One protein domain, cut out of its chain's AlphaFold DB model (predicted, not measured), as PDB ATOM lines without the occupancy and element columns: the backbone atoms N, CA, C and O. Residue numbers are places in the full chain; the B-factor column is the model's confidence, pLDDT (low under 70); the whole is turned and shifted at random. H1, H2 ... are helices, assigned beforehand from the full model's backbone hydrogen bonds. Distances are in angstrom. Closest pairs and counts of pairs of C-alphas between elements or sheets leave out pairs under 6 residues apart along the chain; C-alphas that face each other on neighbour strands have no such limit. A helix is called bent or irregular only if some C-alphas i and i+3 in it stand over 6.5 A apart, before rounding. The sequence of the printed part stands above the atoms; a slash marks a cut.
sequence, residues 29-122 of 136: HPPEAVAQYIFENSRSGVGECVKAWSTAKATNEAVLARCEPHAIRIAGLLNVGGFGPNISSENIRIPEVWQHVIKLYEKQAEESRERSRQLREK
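This is residues 29 to 122 of the 136 residues of an uncharacterized protein of Micavibrio aeruginosavorus (UniProt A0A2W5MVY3). A compact body of three helices and the first part of a fourth, H4, has one long arm: the rest of H4, residues 106 to 122, sticks out alone. In the body H1 and H2 pack on either side of the beginning of H4, and the kinked H3 crosses both of them. The printed part has 94 residues with four named helices, H1 to H4 in order, and no named strand; its class is all helix. It is elongated, 50 by 31 by 20 A, and only just loose, close to compact, with a radius of gyration of the C-alphas of 14.9 A.

Find C-alpha 31 at (7.324, 43.107, 32.045), where H1 begins; it runs through residues 31 to 41. Next come H2, residues 47 to 54, and H3, residues 61 to 80, 27.8 A long. H3 is irregular, with C-alphas 66 and 69 7.1 A apart, and has a kink of 47 degrees near residue 69. H4, residues 95 to 122, runs 40.9 A to C-alpha 122 at (0.126, 78.211, 47.496).

Look at Pro 31 and Val 97, the closest C-alphas of H1 and H4, 4.7 A apart; the helices touch at a steep tilt of 54 degrees, the same way. H1 touches residues 74 to 78 of H3, about perpendicular at 87 degrees, closest at the C-alphas of Ile 38 and Ile 74, 7.3 A. H2 touches residues 63 to 70 of H3, about perpendicular at 85 degrees, closest at the C-alphas of Cys 49 and Cys 67, 5.5 A. H2 touches H4 at a steep tilt of 40 degrees, opposite ways; their closest C-alphas, Ser 54 and Pro 95, are 4.0 A apart. H3 and H4 are apart. Every O i to N i+4 pair is within hydrogen-bond range in H1 and H4, against 3 of 4 in H2 and 14 of 16 in H3.

The C-alphas farthest apart, Asn 86 and Lys 122, are 51.0 A apart. The printed part has no cut, and the link from H3 to H4, residues 81 to 94, is long. Look for pLDDT under 70 at residues 43 to 46 and 56 to 59.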
ATOM      1  N   HIS A  29      11.180  39.773  27.454       92.19
ATOM      2  CA  HIS A  29      11.464  41.102  27.974       92.19
ATOM      3  C   HIS A  29      10.945  41.243  29.411       92.19
ATOM      4  O   HIS A  29       9.899  40.683  29.742       92.19
ATOM      5  N   PRO A  30      11.621  42.028  30.271       94.81
ATOM      6  CA  PRO A  30      11.086  42.355  31.586       94.81
ATOM      7  C   PRO A  30       9.712  43.032  31.453       94.81
ATOM      8  O   PRO A  30       9.594  44.003  30.690       94.81
ATOM      9  N   PRO A  31       8.676  42.573  32.180       93.38
ATOM     10  CA  PRO A  31       7.324  43.107  32.045       93.38
ATOM     11  C   PRO A  31       7.253  44.600  32.387       93.38
ATOM     12  O   PRO A  31       6.471  45.332  31.781       93.38
ATOM     13  N   GLU A  32       8.116  45.082  33.285       94.88
ATOM     14  CA  GLU A  32       8.272  46.498  33.616       94.88
ATOM     15  C   GLU A  32       8.721  47.332  32.414       94.88
ATOM     16  O   GLU A  32       8.202  48.425  32.199       94.88
ATOM     17  N   ALA A  33       9.674  46.828  31.626       95.25
ATOM     18  CA  ALA A  33      10.222  47.550  30.480       95.25
ATOM     19  C   ALA A  33       9.185  47.665  29.355       95.25
ATOM     20  O   ALA A  33       9.002  48.738  28.777       95.25
ATOM     21  N   VAL A  34       8.456  46.575  29.094       94.88
ATOM     22  CA  VAL A  34       7.336  46.564  28.144       94.88
ATOM     23  C   VAL A  34       6.246  47.534  28.608       94.88
ATOM     24  O   VAL A  34       5.772  48.360  27.829       94.88
ATOM     25  N   ALA A  35       5.876  47.480  29.890       94.44
ATOM     26  CA  ALA A  35       4.857  48.348  30.468       94.44
ATOM     27  C   ALA A  35       5.236  49.831  30.410       94.44
ATOM     28  O   ALA A  35       4.397  50.655  30.047       94.44
ATOM     29  N   GLN A  36       6.491  50.169  30.721       94.69
ATOM     30  CA  GLN A  36       7.003  51.535  30.639       94.69
ATOM     31  C   GLN A  36       6.905  52.068  29.209       94.69
ATOM     32  O   GLN A  36       6.353  53.145  28.987       94.69
ATOM     33  N   TYR A  37       7.350  51.282  28.226       94.88
ATOM     34  CA  TYR A  37       7.265  51.674  26.824       94.88
ATOM     35  C   TYR A  37       5.813  51.867  26.368       94.88
ATOM     36  O   TYR A  37       5.496  52.860  25.709       94.88
ATOM     37  N   ILE A  38       4.907  50.955  26.744       93.31
ATOM     38  CA  ILE A  38       3.471  51.096  26.463       93.31
ATOM     39  C   ILE A  38       2.927  52.372  27.104       93.31
ATOM     40  O   ILE A  38       2.184  53.103  26.455       93.31
ATOM     41  N   PHE A  39       3.267  52.660  28.355       92.19
ATOM     42  CA  PHE A  39       2.794  53.850  29.055       92.19
ATOM     43  C   PHE A  39       3.264  55.148  28.380       92.19
ATOM     44  O   PHE A  39       2.467  56.067  28.201       92.19
ATOM     45  N   GLU A  40       4.520  55.203  27.939       91.62
ATOM     46  CA  GLU A  40       5.102  56.374  27.271       91.62
ATOM     47  C   GLU A  40       4.563  56.587  25.849       91.62
ATOM     48  O   GLU A  40       4.381  57.726  25.414       91.62
ATOM     49  N   ASN A  41       4.280  55.500  25.121       90.88
ATOM     50  CA  ASN A  41       3.960  55.553  23.690       90.88
ATOM     51  C   ASN A  41       2.479  55.314  23.377       90.88
ATOM     52  O   ASN A  41       2.002  55.619  22.279       90.88
ATOM     53  N   SER A  42       1.705  54.788  24.325       82.94
ATOM     54  CA  SER A  42       0.261  54.650  24.183       82.94
ATOM     55  C   SER A  42      -0.428  55.863  24.811       82.94
ATOM     56  O   SER A  42      -0.495  56.036  26.024       82.94
ATOM     57  N   ARG A  43      -0.950  56.751  23.953       67.12
ATOM     58  CA  ARG A  43      -1.780  57.875  24.406       67.12
ATOM     59  C   ARG A  43      -2.930  57.346  25.274       67.12
ATOM     60  O   ARG A  43      -3.546  56.331  24.941       67.12
ATOM     61  N   SER A  44      -3.196  58.045  26.376       58.94
ATOM     62  CA  SER A  44      -4.218  57.741  27.383       58.94
ATOM     63  C   SER A  44      -5.571  57.406  26.742       58.94
ATOM     64  O   SER A  44      -6.211  58.277  26.158       58.94
ATOM     65  N   GLY A  45      -6.002  56.146  26.830       58.50
ATOM     66  CA  GLY A  45      -7.260  55.710  26.209       58.50
ATOM     67  C   GLY A  45      -7.548  54.214  26.294       58.50
ATOM     68  O   GLY A  45      -8.283  53.688  25.470       58.50
ATOM     69  N   VAL A  46      -6.939  53.509  27.248       64.75
ATOM     70  CA  VAL A  46      -7.013  52.042  27.354       64.75
ATOM     71  C   VAL A  46      -7.659  51.571  28.660       64.75
ATOM     72  O   VAL A  46      -7.558  50.404  28.994       64.75
ATOM     73  N   GLY A  47      -8.341  52.444  29.411       77.56
ATOM     74  CA  GLY A  47      -8.749  52.183  30.801       77.56
ATOM     75  C   GLY A  47      -9.522  50.877  31.049       77.56
ATOM     76  O   GLY A  47      -9.161  50.122  31.947       77.56
ATOM     77  N   GLU A  48     -10.562  50.582  30.263       82.62
ATOM     78  CA  GLU A  48     -11.321  49.322  30.398       82.62
ATOM     79  C   GLU A  48     -10.506  48.118  29.888       82.62
ATOM     80  O   GLU A  48     -10.509  47.054  30.504       82.62
ATOM     81  N   CYS A  49      -9.727  48.317  28.823       87.38
ATOM     82  CA  CYS A  49      -8.912  47.277  28.198       87.38
ATOM     83  C   CYS A  49      -7.706  46.859  29.035       87.38
ATOM     84  O   CYS A  49      -7.423  45.677  29.152       87.38
ATOM     85  N   VAL A  50      -7.042  47.807  29.691       88.81
ATOM     86  CA  VAL A  50      -5.956  47.546  30.638       88.81
ATOM     87  C   VAL A  50      -6.459  46.671  31.778       88.81
ATOM     88  O   VAL A  50      -5.803  45.699  32.132       88.81
ATOM     89  N   LYS A  51      -7.645  46.972  32.322       87.19
ATOM     90  CA  LYS A  51      -8.250  46.144  33.372       87.19
ATOM     91  C   LYS A  51      -8.541  44.739  32.856       87.19
ATOM     92  O   LYS A  51      -8.113  43.782  33.491       87.19
ATOM     93  N   ALA A  52      -9.187  44.632  31.696       88.00
ATOM     94  CA  ALA A  52      -9.471  43.356  31.042       88.00
ATOM     95  C   ALA A  52      -8.205  42.511  30.821       88.00
ATOM     96  O   ALA A  52      -8.179  41.330  31.153       88.00
ATOM     97  N   TRP A  53      -7.132  43.111  30.310       89.38
ATOM     98  CA  TRP A  53      -5.893  42.390  30.029       89.38
ATOM     99  C   TRP A  53      -5.045  42.114  31.273       89.38
ATOM    100  O   TRP A  53      -4.258  41.178  31.252       89.38
ATOM    101  N   SER A  54      -5.220  42.876  32.360       88.94
ATOM    102  CA  SER A  54      -4.532  42.657  33.645       88.94
ATOM    103  C   SER A  54      -5.088  41.492  34.470       88.94
ATOM    104  O   SER A  54      -4.470  41.079  35.455       88.94
ATOM    105  N   THR A  55      -6.260  40.968  34.100       83.75
ATOM    106  CA  THR A  55      -6.916  39.870  34.812       83.75
ATOM    107  C   THR A  55      -6.742  38.552  34.069       83.75
ATOM    108  O   THR A  55      -7.205  38.408  32.945       83.75
ATOM    109  N   ALA A  56      -6.153  37.554  34.733       65.50
ATOM    110  CA  ALA A  56      -5.999  36.200  34.187       65.50
ATOM    111  C   ALA A  56      -7.325  35.410  34.089       65.50
ATOM    112  O   ALA A  56      -7.378  34.352  33.466       65.50
ATOM    113  N   LYS A  57      -8.405  35.890  34.726       65.00
ATOM    114  CA  LYS A  57      -9.732  35.256  34.666       65.00
ATOM    115  C   LYS A  57     -10.454  35.608  33.367       65.00
ATOM    116  O   LYS A  57     -10.237  36.682  32.816       65.00
ATOM    117  N   ALA A  58     -11.351  34.713  32.941       59.06
ATOM    118  CA  ALA A  58     -12.213  34.866  31.770       59.06
ATOM    119  C   ALA A  58     -12.901  36.238  31.766       59.06
ATOM    120  O   ALA A  58     -13.902  36.472  32.443       59.06
ATOM    121  N   THR A  59     -12.312  37.165  31.021       67.38
ATOM    122  CA  THR A  59     -12.934  38.442  30.714       67.38
ATOM    123  C   THR A  59     -14.042  38.162  29.709       67.38
ATOM    124  O   THR A  59     -13.858  37.357  28.799       67.38
ATOM    125  N   ASN A  60     -15.193  38.817  29.871       78.88
ATOM    126  CA  ASN A  60     -16.297  38.732  28.921       78.88
ATOM    127  C   ASN A  60     -15.777  38.941  27.484       78.88
ATOM    128  O   ASN A  60     -15.153  39.966  27.198       78.88
ATOM    129  N   GLU A  61     -16.041  37.988  26.588       81.50
ATOM    130  CA  GLU A  61     -15.578  38.031  25.196       81.50
ATOM    131  C   GLU A  61     -15.991  39.324  24.485       81.50
ATOM    132  O   GLU A  61     -15.220  39.869  23.700       81.50
ATOM    133  N   ALA A  62     -17.150  39.893  24.830       84.00
ATOM    134  CA  ALA A  62     -17.601  41.170  24.287       84.00
ATOM    135  C   ALA A  62     -16.700  42.348  24.700       84.00
ATOM    136  O   ALA A  62     -16.539  43.297  23.934       84.00
ATOM    137  N   VAL A  63     -16.111  42.313  25.900       84.19
ATOM    138  CA  VAL A  63     -15.140  43.325  26.354       84.19
ATOM    139  C   VAL A  63     -13.828  43.147  25.595       84.19
ATOM    140  O   VAL A  63     -13.290  44.120  25.071       84.19
ATOM    141  N   LEU A  64     -13.342  41.908  25.472       83.88
ATOM    142  CA  LEU A  64     -12.120  41.613  24.720       83.88
ATOM    143  C   LEU A  64     -12.251  42.019  23.245       83.88
ATOM    144  O   LEU A  64     -11.337  42.643  22.714       83.88
ATOM    145  N   ALA A  65     -13.405  41.765  22.622       87.44
ATOM    146  CA  ALA A  65     -13.694  42.176  21.252       87.44
ATOM    147  C   ALA A  65     -13.661  43.705  21.077       87.44
ATOM    148  O   ALA A  65     -13.081  44.202  20.114       87.44
ATOM    149  N   ARG A  66     -14.211  44.476  22.031       89.75
ATOM    150  CA  ARG A  66     -14.107  45.950  22.014       89.75
ATOM    151  C   ARG A  66     -12.670  46.444  22.178       89.75
ATOM    152  O   ARG A  66     -12.326  47.507  21.673       89.75
ATOM    153  N   CYS A  67     -11.840  45.681  22.878       90.06
ATOM    154  CA  CYS A  67     -10.443  46.013  23.122       90.06
ATOM    155  C   CYS A  67      -9.500  45.590  21.991       90.06
ATOM    156  O   CYS A  67      -8.364  46.060  21.940       90.06
ATOM    157  N   GLU A  68      -9.962  44.768  21.053       91.06
ATOM    158  CA  GLU A  68      -9.155  44.245  19.952       91.06
ATOM    159  C   GLU A  68      -8.473  45.343  19.105       91.06
ATOM    160  O   GLU A  68      -7.261  45.252  18.894       91.06
ATOM    161  N   PRO A  69      -9.134  46.458  18.716       91.31
ATOM    162  CA  PRO A  69      -8.462  47.548  18.000       91.31
ATOM    163  C   PRO A  69      -7.328  48.192  18.810       91.31
ATOM    164  O   PRO A  69      -6.306  48.608  18.257       91.31
ATOM    165  N   HIS A  70      -7.479  48.257  20.136       91.44
ATOM    166  CA  HIS A  70      -6.426  48.751  21.017       91.44
ATOM    167  C   HIS A  70      -5.264  47.757  21.087       91.44
ATOM    168  O   HIS A  70      -4.116  48.194  21.012       91.44
ATOM    169  N   ALA A  71      -5.545  46.454  21.177       91.75
ATOM    170  CA  ALA A  71      -4.522  45.411  21.164       91.75
ATOM    171  C   ALA A  71      -3.711  45.441  19.860       91.75
ATOM    172  O   ALA A  71      -2.485  45.454  19.913       91.75
ATOM    173  N   ILE A  72      -4.368  45.557  18.702       93.62
ATOM    174  CA  ILE A  72      -3.700  45.680  17.394       93.62
ATOM    175  C   ILE A  72      -2.774  46.902  17.368       93.62
ATOM    176  O   ILE A  72      -1.613  46.808  16.971       93.62
ATOM    177  N   ARG A  73      -3.259  48.057  17.837       92.50
ATOM    178  CA  ARG A  73      -2.455  49.285  17.893       92.50
ATOM    179  C   ARG A  73      -1.237  49.131  18.806       92.50
ATOM    180  O   ARG A  73      -0.150  49.578  18.450       92.50
ATOM    181  N   ILE A  74      -1.410  48.524  19.978       93.44
ATOM    182  CA  ILE A  74      -0.320  48.295  20.936       93.44
ATOM    183  C   ILE A  74       0.695  47.301  20.367       93.44
ATOM    184  O   ILE A  74       1.892  47.551  20.449       93.44
ATOM    185  N   ALA A  75       0.234  46.232  19.720       94.19
ATOM    186  CA  ALA A  75       1.098  45.290  19.022       94.19
ATOM    187  C   ALA A  75       1.934  45.992  17.945       94.19
ATOM    188  O   ALA A  75       3.148  45.813  17.892       94.19
ATOM    189  N   GLY A  76       1.324  46.876  17.149       94.12
ATOM    190  CA  GLY A  76       2.047  47.722  16.197       94.12
ATOM    191  C   GLY A  76       3.126  48.583  16.865       94.12
ATOM    192  O   GLY A  76       4.266  48.599  16.409       94.12
ATOM    193  N   LEU A  77       2.802  49.239  17.984       93.62
ATOM    194  CA  LEU A  77       3.763  50.047  18.746       93.62
ATOM    195  C   LEU A  77       4.945  49.224  19.272       93.62
ATOM    196  O   LEU A  77       6.077  49.705  19.246       93.62
ATOM    197  N   LEU A  78       4.693  48.003  19.747       94.69
ATOM    198  CA  LEU A  78       5.726  47.119  20.288       94.69
ATOM    199  C   LEU A  78       6.622  46.532  19.195       94.69
ATOM    200  O   LEU A  78       7.830  46.427  19.402       94.69
ATOM    201  N   ASN A  79       6.063  46.227  18.017       94.38
ATOM    202  CA  ASN A  79       6.860  45.852  16.847       94.38
ATOM    203  C   ASN A  79       7.807  46.997  16.446       94.38
ATOM    204  O   ASN A  79       8.997  46.768  16.248       94.38
ATOM    205  N   VAL A  80       7.304  48.238  16.383       93.38
ATOM    206  CA  VAL A  80       8.131  49.429  16.097       93.38
ATOM    207  C   VAL A  80       9.178  49.665  17.191       93.38
ATOM    208  O   VAL A  80      10.290  50.090  16.892       93.38
ATOM    209  N   GLY A  81       8.847  49.352  18.445       92.94
ATOM    210  CA  GLY A  81       9.742  49.479  19.596       92.94
ATOM    211  C   GLY A  81      10.825  48.404  19.703       92.94
ATOM    212  O   GLY A  81      11.655  48.484  20.603       92.94
ATOM    213  N   GLY A  82      10.831  47.397  18.823       93.81
ATOM    214  CA  GLY A  82      11.855  46.351  18.817       93.81
ATOM    215  C   GLY A  82      11.683  45.264  19.886       93.81
ATOM    216  O   GLY A  82      12.641  44.551  20.172       93.81
ATOM    217  N   PHE A  83      10.479  45.081  20.441       92.44
ATOM    218  CA  PHE A  83      10.177  44.045  21.452       92.44
ATOM    219  C   PHE A  83      10.009  42.624  20.876       92.44
ATOM    220  O   PHE A  83       9.522  41.713  21.544       92.44
ATOM    221  N   GLY A  84      10.363  42.438  19.605       88.06
ATOM    222  CA  GLY A  84      10.281  41.168  18.899       88.06
ATOM    223  C   GLY A  84       9.520  41.271  17.575       88.06
ATOM    224  O   GLY A  84       8.739  42.200  17.366       88.06
ATOM    225  N   PRO A  85       9.758  40.325  16.653       85.88
ATOM    226  CA  PRO A  85       9.084  40.305  15.366       85.88
ATOM    227  C   PRO A  85       7.660  39.751  15.485       85.88
ATOM    228  O   PRO A  85       7.411  38.789  16.213       85.88
ATOM    229  N   ASN A  86       6.748  40.287  14.672       89.44
ATOM    230  CA  ASN A  86       5.397  39.757  14.452       89.44
ATOM    231  C   ASN A  86       4.542  39.645  15.726       89.44
ATOM    232  O   ASN A  86       3.758  38.699  15.862       89.44
ATOM    233  N   ILE A  87       4.674  40.607  16.642       93.44
ATOM    234  CA  ILE A  87       3.789  40.720  17.808       93.44
ATOM    235  C   ILE A  87       2.372  40.978  17.287       93.44
ATOM    236  O   ILE A  87       2.152  41.943  16.551       93.44
ATOM    237  N   SER A  88       1.425  40.113  17.644       94.38
ATOM    238  CA  SER A  88       0.004  40.249  17.315       94.38
ATOM    239  C   SER A  88      -0.796  40.779  18.508       94.38
ATOM    240  O   SER A  88      -0.289  40.897  19.624       94.38
ATOM    241  N   SER A  89      -2.073  41.081  18.290       91.31
ATOM    242  CA  SER A  89      -3.009  41.465  19.350       91.31
ATOM    243  C   SER A  89      -3.204  40.382  20.420       91.31
ATOM    244  O   SER A  89      -3.452  40.704  21.580       91.31
ATOM    245  N   GLU A  90      -3.041  39.105  20.075       89.44
ATOM    246  CA  GLU A  90      -3.101  37.989  21.029       89.44
ATOM    247  C   GLU A  90      -1.930  38.029  22.011       89.44
ATOM    248  O   GLU A  90      -2.111  37.800  23.208       89.44
ATOM    249  N   ASN A  91      -0.742  38.407  21.527       91.38
ATOM    250  CA  ASN A  91       0.457  38.524  22.353       91.38
ATOM    251  C   ASN A  91       0.336  39.609  23.425       91.38
ATOM    252  O   ASN A  91       1.057  39.578  24.416       91.38
ATOM    253  N   ILE A  92      -0.590  40.551  23.251       90.94
ATOM    254  CA  ILE A  92      -0.809  41.652  24.185       90.94
ATOM    255  C   ILE A  92      -1.422  41.182  25.501       90.94
ATOM    256  O   ILE A  92      -1.305  41.874  26.506       90.94
ATOM    257  N   ARG A  93      -2.062  40.012  25.541       87.06
ATOM    258  CA  ARG A  93      -2.833  39.539  26.698       87.06
ATOM    259  C   ARG A  93      -1.932  38.908  27.778       87.06
ATOM    260  O   ARG A  93      -2.162  37.771  28.170       87.06
ATOM    261  N   ILE A  94      -0.919  39.649  28.241       90.12
ATOM    262  CA  ILE A  94      -0.004  39.269  29.334       90.12
ATOM    263  C   ILE A  94      -0.380  40.056  30.602       90.12
ATOM    264  O   ILE A  94      -0.064  41.250  30.684       90.12
ATOM    265  N   PRO A  95      -1.053  39.433  31.586       90.94
ATOM    266  CA  PRO A  95      -1.546  40.116  32.781       90.94
ATOM    267  C   PRO A  95      -0.492  40.923  33.534       90.94
ATOM    268  O   PRO A  95      -0.766  42.044  33.965       90.94
ATOM    269  N   GLU A  96       0.719  40.385  33.651       92.69
ATOM    270  CA  GLU A  96       1.827  40.980  34.390       92.69
ATOM    271  C   GLU A  96       2.181  42.360  33.823       92.69
ATOM    272  O   GLU A  96       2.219  43.343  34.564       92.69
ATOM    273  N   VAL A  97       2.333  42.475  32.497       93.75
ATOM    274  CA  VAL A  97       2.625  43.749  31.815       93.75
ATOM    275  C   VAL A  97       1.556  44.792  32.148       93.75
ATOM    276  O   VAL A  97       1.865  45.924  32.521       93.75
ATOM    277  N   TRP A  98       0.282  44.412  32.075       92.25
ATOM    278  CA  TRP A  98      -0.821  45.342  32.313       92.25
ATOM    279  C   TRP A  98      -0.957  45.761  33.773       92.25
ATOM    280  O   TRP A  98      -1.322  46.906  34.037       92.25
ATOM    281  N   GLN A  99      -0.594  44.901  34.726       92.31
ATOM    282  CA  GLN A  99      -0.502  45.292  36.134       92.31
ATOM    283  C   GLN A  99       0.556  46.381  36.356       92.31
ATOM    284  O   GLN A  99       0.326  47.308  37.133       92.31
ATOM    285  N   HIS A 100       1.691  46.326  35.652       93.94
ATOM    286  CA  HIS A 100       2.684  47.402  35.699       93.94
ATOM    287  C   HIS A 100       2.173  48.688  35.042       93.94
ATOM    288  O   HIS A 100       2.348  49.766  35.611       93.94
ATOM    289  N   VAL A 101       1.468  48.592  33.909       92.62
ATOM    290  CA  VAL A 101       0.838  49.759  33.266       92.62
ATOM    291  C   VAL A 101      -0.165  50.443  34.207       92.62
ATOM    292  O   VAL A 101      -0.172  51.671  34.303       92.62
ATOM    293  N   ILE A 102      -0.974  49.677  34.950       91.56
ATOM    294  CA  ILE A 102      -1.899  50.225  35.960       91.56
ATOM    295  C   ILE A 102      -1.133  51.026  37.013       91.56
ATOM    296  O   ILE A 102      -1.477  52.183  37.257       91.56
ATOM    297  N   LYS A 103      -0.065  50.456  37.583       92.56
ATOM    298  CA  LYS A 103       0.758  51.133  38.600       92.56
ATOM    299  C   LYS A 103       1.335  52.457  38.088       92.56
ATOM    300  O   LYS A 103       1.382  53.431  38.836       92.56
ATOM    301  N   LEU A 104       1.754  52.516  36.821       92.19
ATOM    302  CA  LEU A 104       2.267  53.745  36.204       92.19
ATOM    303  C   LEU A 104       1.181  54.825  36.090       92.19
ATOM    304  O   LEU A 104       1.418  55.972  36.474       92.19
ATOM    305  N   TYR A 105      -0.028  54.460  35.650       89.44
ATOM    306  CA  TYR A 105      -1.160  55.393  35.614       89.44
ATOM    307  C   TYR A 105      -1.586  55.861  37.010       89.44
ATOM    308  O   TYR A 105      -1.875  57.045  37.194       89.44
ATOM    309  N   GLU A 106      -1.607  54.972  38.004       90.56
ATOM    310  CA  GLU A 106      -1.922  55.325  39.393       90.56
ATOM    311  C   GLU A 106      -0.896  56.302  39.971       90.56
ATOM    312  O   GLU A 106      -1.276  57.323  40.551       90.56
ATOM    313  N   LYS A 107       0.397  56.047  39.741       91.75
ATOM    314  CA  LYS A 107       1.481  56.940  40.157       91.75
ATOM    315  C   LYS A 107       1.344  58.324  39.518       91.75
ATOM    316  O   LYS A 107       1.379  59.328  40.225       91.75
ATOM    317  N   GLN A 108       1.114  58.389  38.204       91.38
ATOM    318  CA  GLN A 108       0.921  59.654  37.485       91.38
ATOM    319  C   GLN A 108      -0.309  60.428  37.986       91.38
ATOM    320  O   GLN A 108      -0.285  61.661  38.103       91.38
ATOM    321  N   ALA A 109      -1.397  59.718  38.293       90.12
ATOM    322  CA  ALA A 109      -2.603  60.316  38.846       90.12
ATOM    323  C   ALA A 109      -2.346  60.906  40.241       90.12
ATOM    324  O   ALA A 109      -2.792  62.022  40.516       90.12
ATOM    325  N   GLU A 110      -1.610  60.203  41.101       93.00
ATOM    326  CA  GLU A 110      -1.278  60.688  42.442       93.00
ATOM    327  C   GLU A 110      -0.363  61.918  42.395       93.00
ATOM    328  O   GLU A 110      -0.661  62.930  43.030       93.00
ATOM    329  N   GLU A 111       0.668  61.907  41.547       93.62
ATOM    330  CA  GLU A 111       1.538  63.070  41.322       93.62
ATOM    331  C   GLU A 111       0.749  64.299  40.836       93.62
ATOM    332  O   GLU A 111       0.997  65.433  41.258       93.62
ATOM    333  N   SER A 112      -0.251  64.083  39.978       92.25
ATOM    334  CA  SER A 112      -1.125  65.148  39.470       92.25
ATOM    335  C   SER A 112      -2.051  65.712  40.556       92.25
ATOM    336  O   SER A 112      -2.284  66.928  40.615       92.25
ATOM    337  N   ARG A 113      -2.565  64.854  41.449       93.69
ATOM    338  CA  ARG A 113      -3.376  65.268  42.606       93.69
ATOM    339  C   ARG A 113      -2.545  66.053  43.607       93.69
ATOM    340  O   ARG A 113      -2.992  67.104  44.063       93.69
ATOM    341  N   GLU A 114      -1.344  65.582  43.910       94.81
ATOM    342  CA  GLU A 114      -0.445  66.229  44.859       94.81
ATOM    343  C   GLU A 114       0.004  67.601  44.347       94.81
ATOM    344  O   GLU A 114      -0.132  68.607  45.045       94.81
ATOM    345  N   ARG A 115       0.385  67.698  43.067       94.62
ATOM    346  CA  ARG A 115       0.664  68.989  42.421       94.62
ATOM    347  C   ARG A 115      -0.530  69.942  42.523       94.62
ATOM    348  O   ARG A 115      -0.361  71.121  42.833       94.62
ATOM    349  N   SER A 116      -1.743  69.437  42.310       94.44
ATOM    350  CA  SER A 116      -2.970  70.234  42.433       94.44
ATOM    351  C   SER A 116      -3.222  70.711  43.868       94.44
ATOM    352  O   SER A 116      -3.641  71.854  44.065       94.44
ATOM    353  N   ARG A 117      -2.945  69.878  44.880       94.88
ATOM    354  CA  ARG A 117      -3.026  70.260  46.301       94.88
ATOM    355  C   ARG A 117      -2.029  71.366  46.632       94.88
ATOM    356  O   ARG A 117      -2.433  72.395  47.170       94.88
ATOM    357  N   GLN A 118      -0.773  71.208  46.219       94.81
ATOM    358  CA  GLN A 118       0.281  72.202  46.439       94.81
ATOM    359  C   GLN A 118      -0.040  73.545  45.774       94.81
ATOM    360  O   GLN A 118       0.174  74.600  46.371       94.81
ATOM    361  N   LEU A 119      -0.588  73.532  44.555       93.31
ATOM    362  CA  LEU A 119      -1.017  74.754  43.867       93.31
ATOM    363  C   LEU A 119      -2.157  75.462  44.612       93.31
ATOM    364  O   LEU A 119      -2.107  76.679  44.786       93.31
ATOM    365  N   ARG A 120      -3.151  74.713  45.105       90.56
ATOM    366  CA  ARG A 120      -4.255  75.269  45.907       90.56
ATOM    367  C   ARG A 120      -3.770  75.853  47.230       90.56
ATOM    368  O   ARG A 120      -4.227  76.920  47.629       90.56
ATOM    369  N   GLU A 121      -2.834  75.189  47.900       93.81
ATOM    370  CA  GLU A 121      -2.267  75.683  49.154       93.81
ATOM    371  C   GLU A 121      -1.440  76.958  48.944       93.81
ATOM    372  O   GLU A 121      -1.611  77.930  49.681       93.81
ATOM    373  N   LYS A 122      -0.604  76.998  47.898       90.81
ATOM    374  CA  LYS A 122       0.126  78.211  47.496       90.81
ATOM    375  C   LYS A 122      -0.834  79.361  47.183       90.81
ATOM    376  O   LYS A 122      -0.640  80.464  47.687       90.81
TER     377      LYS A 122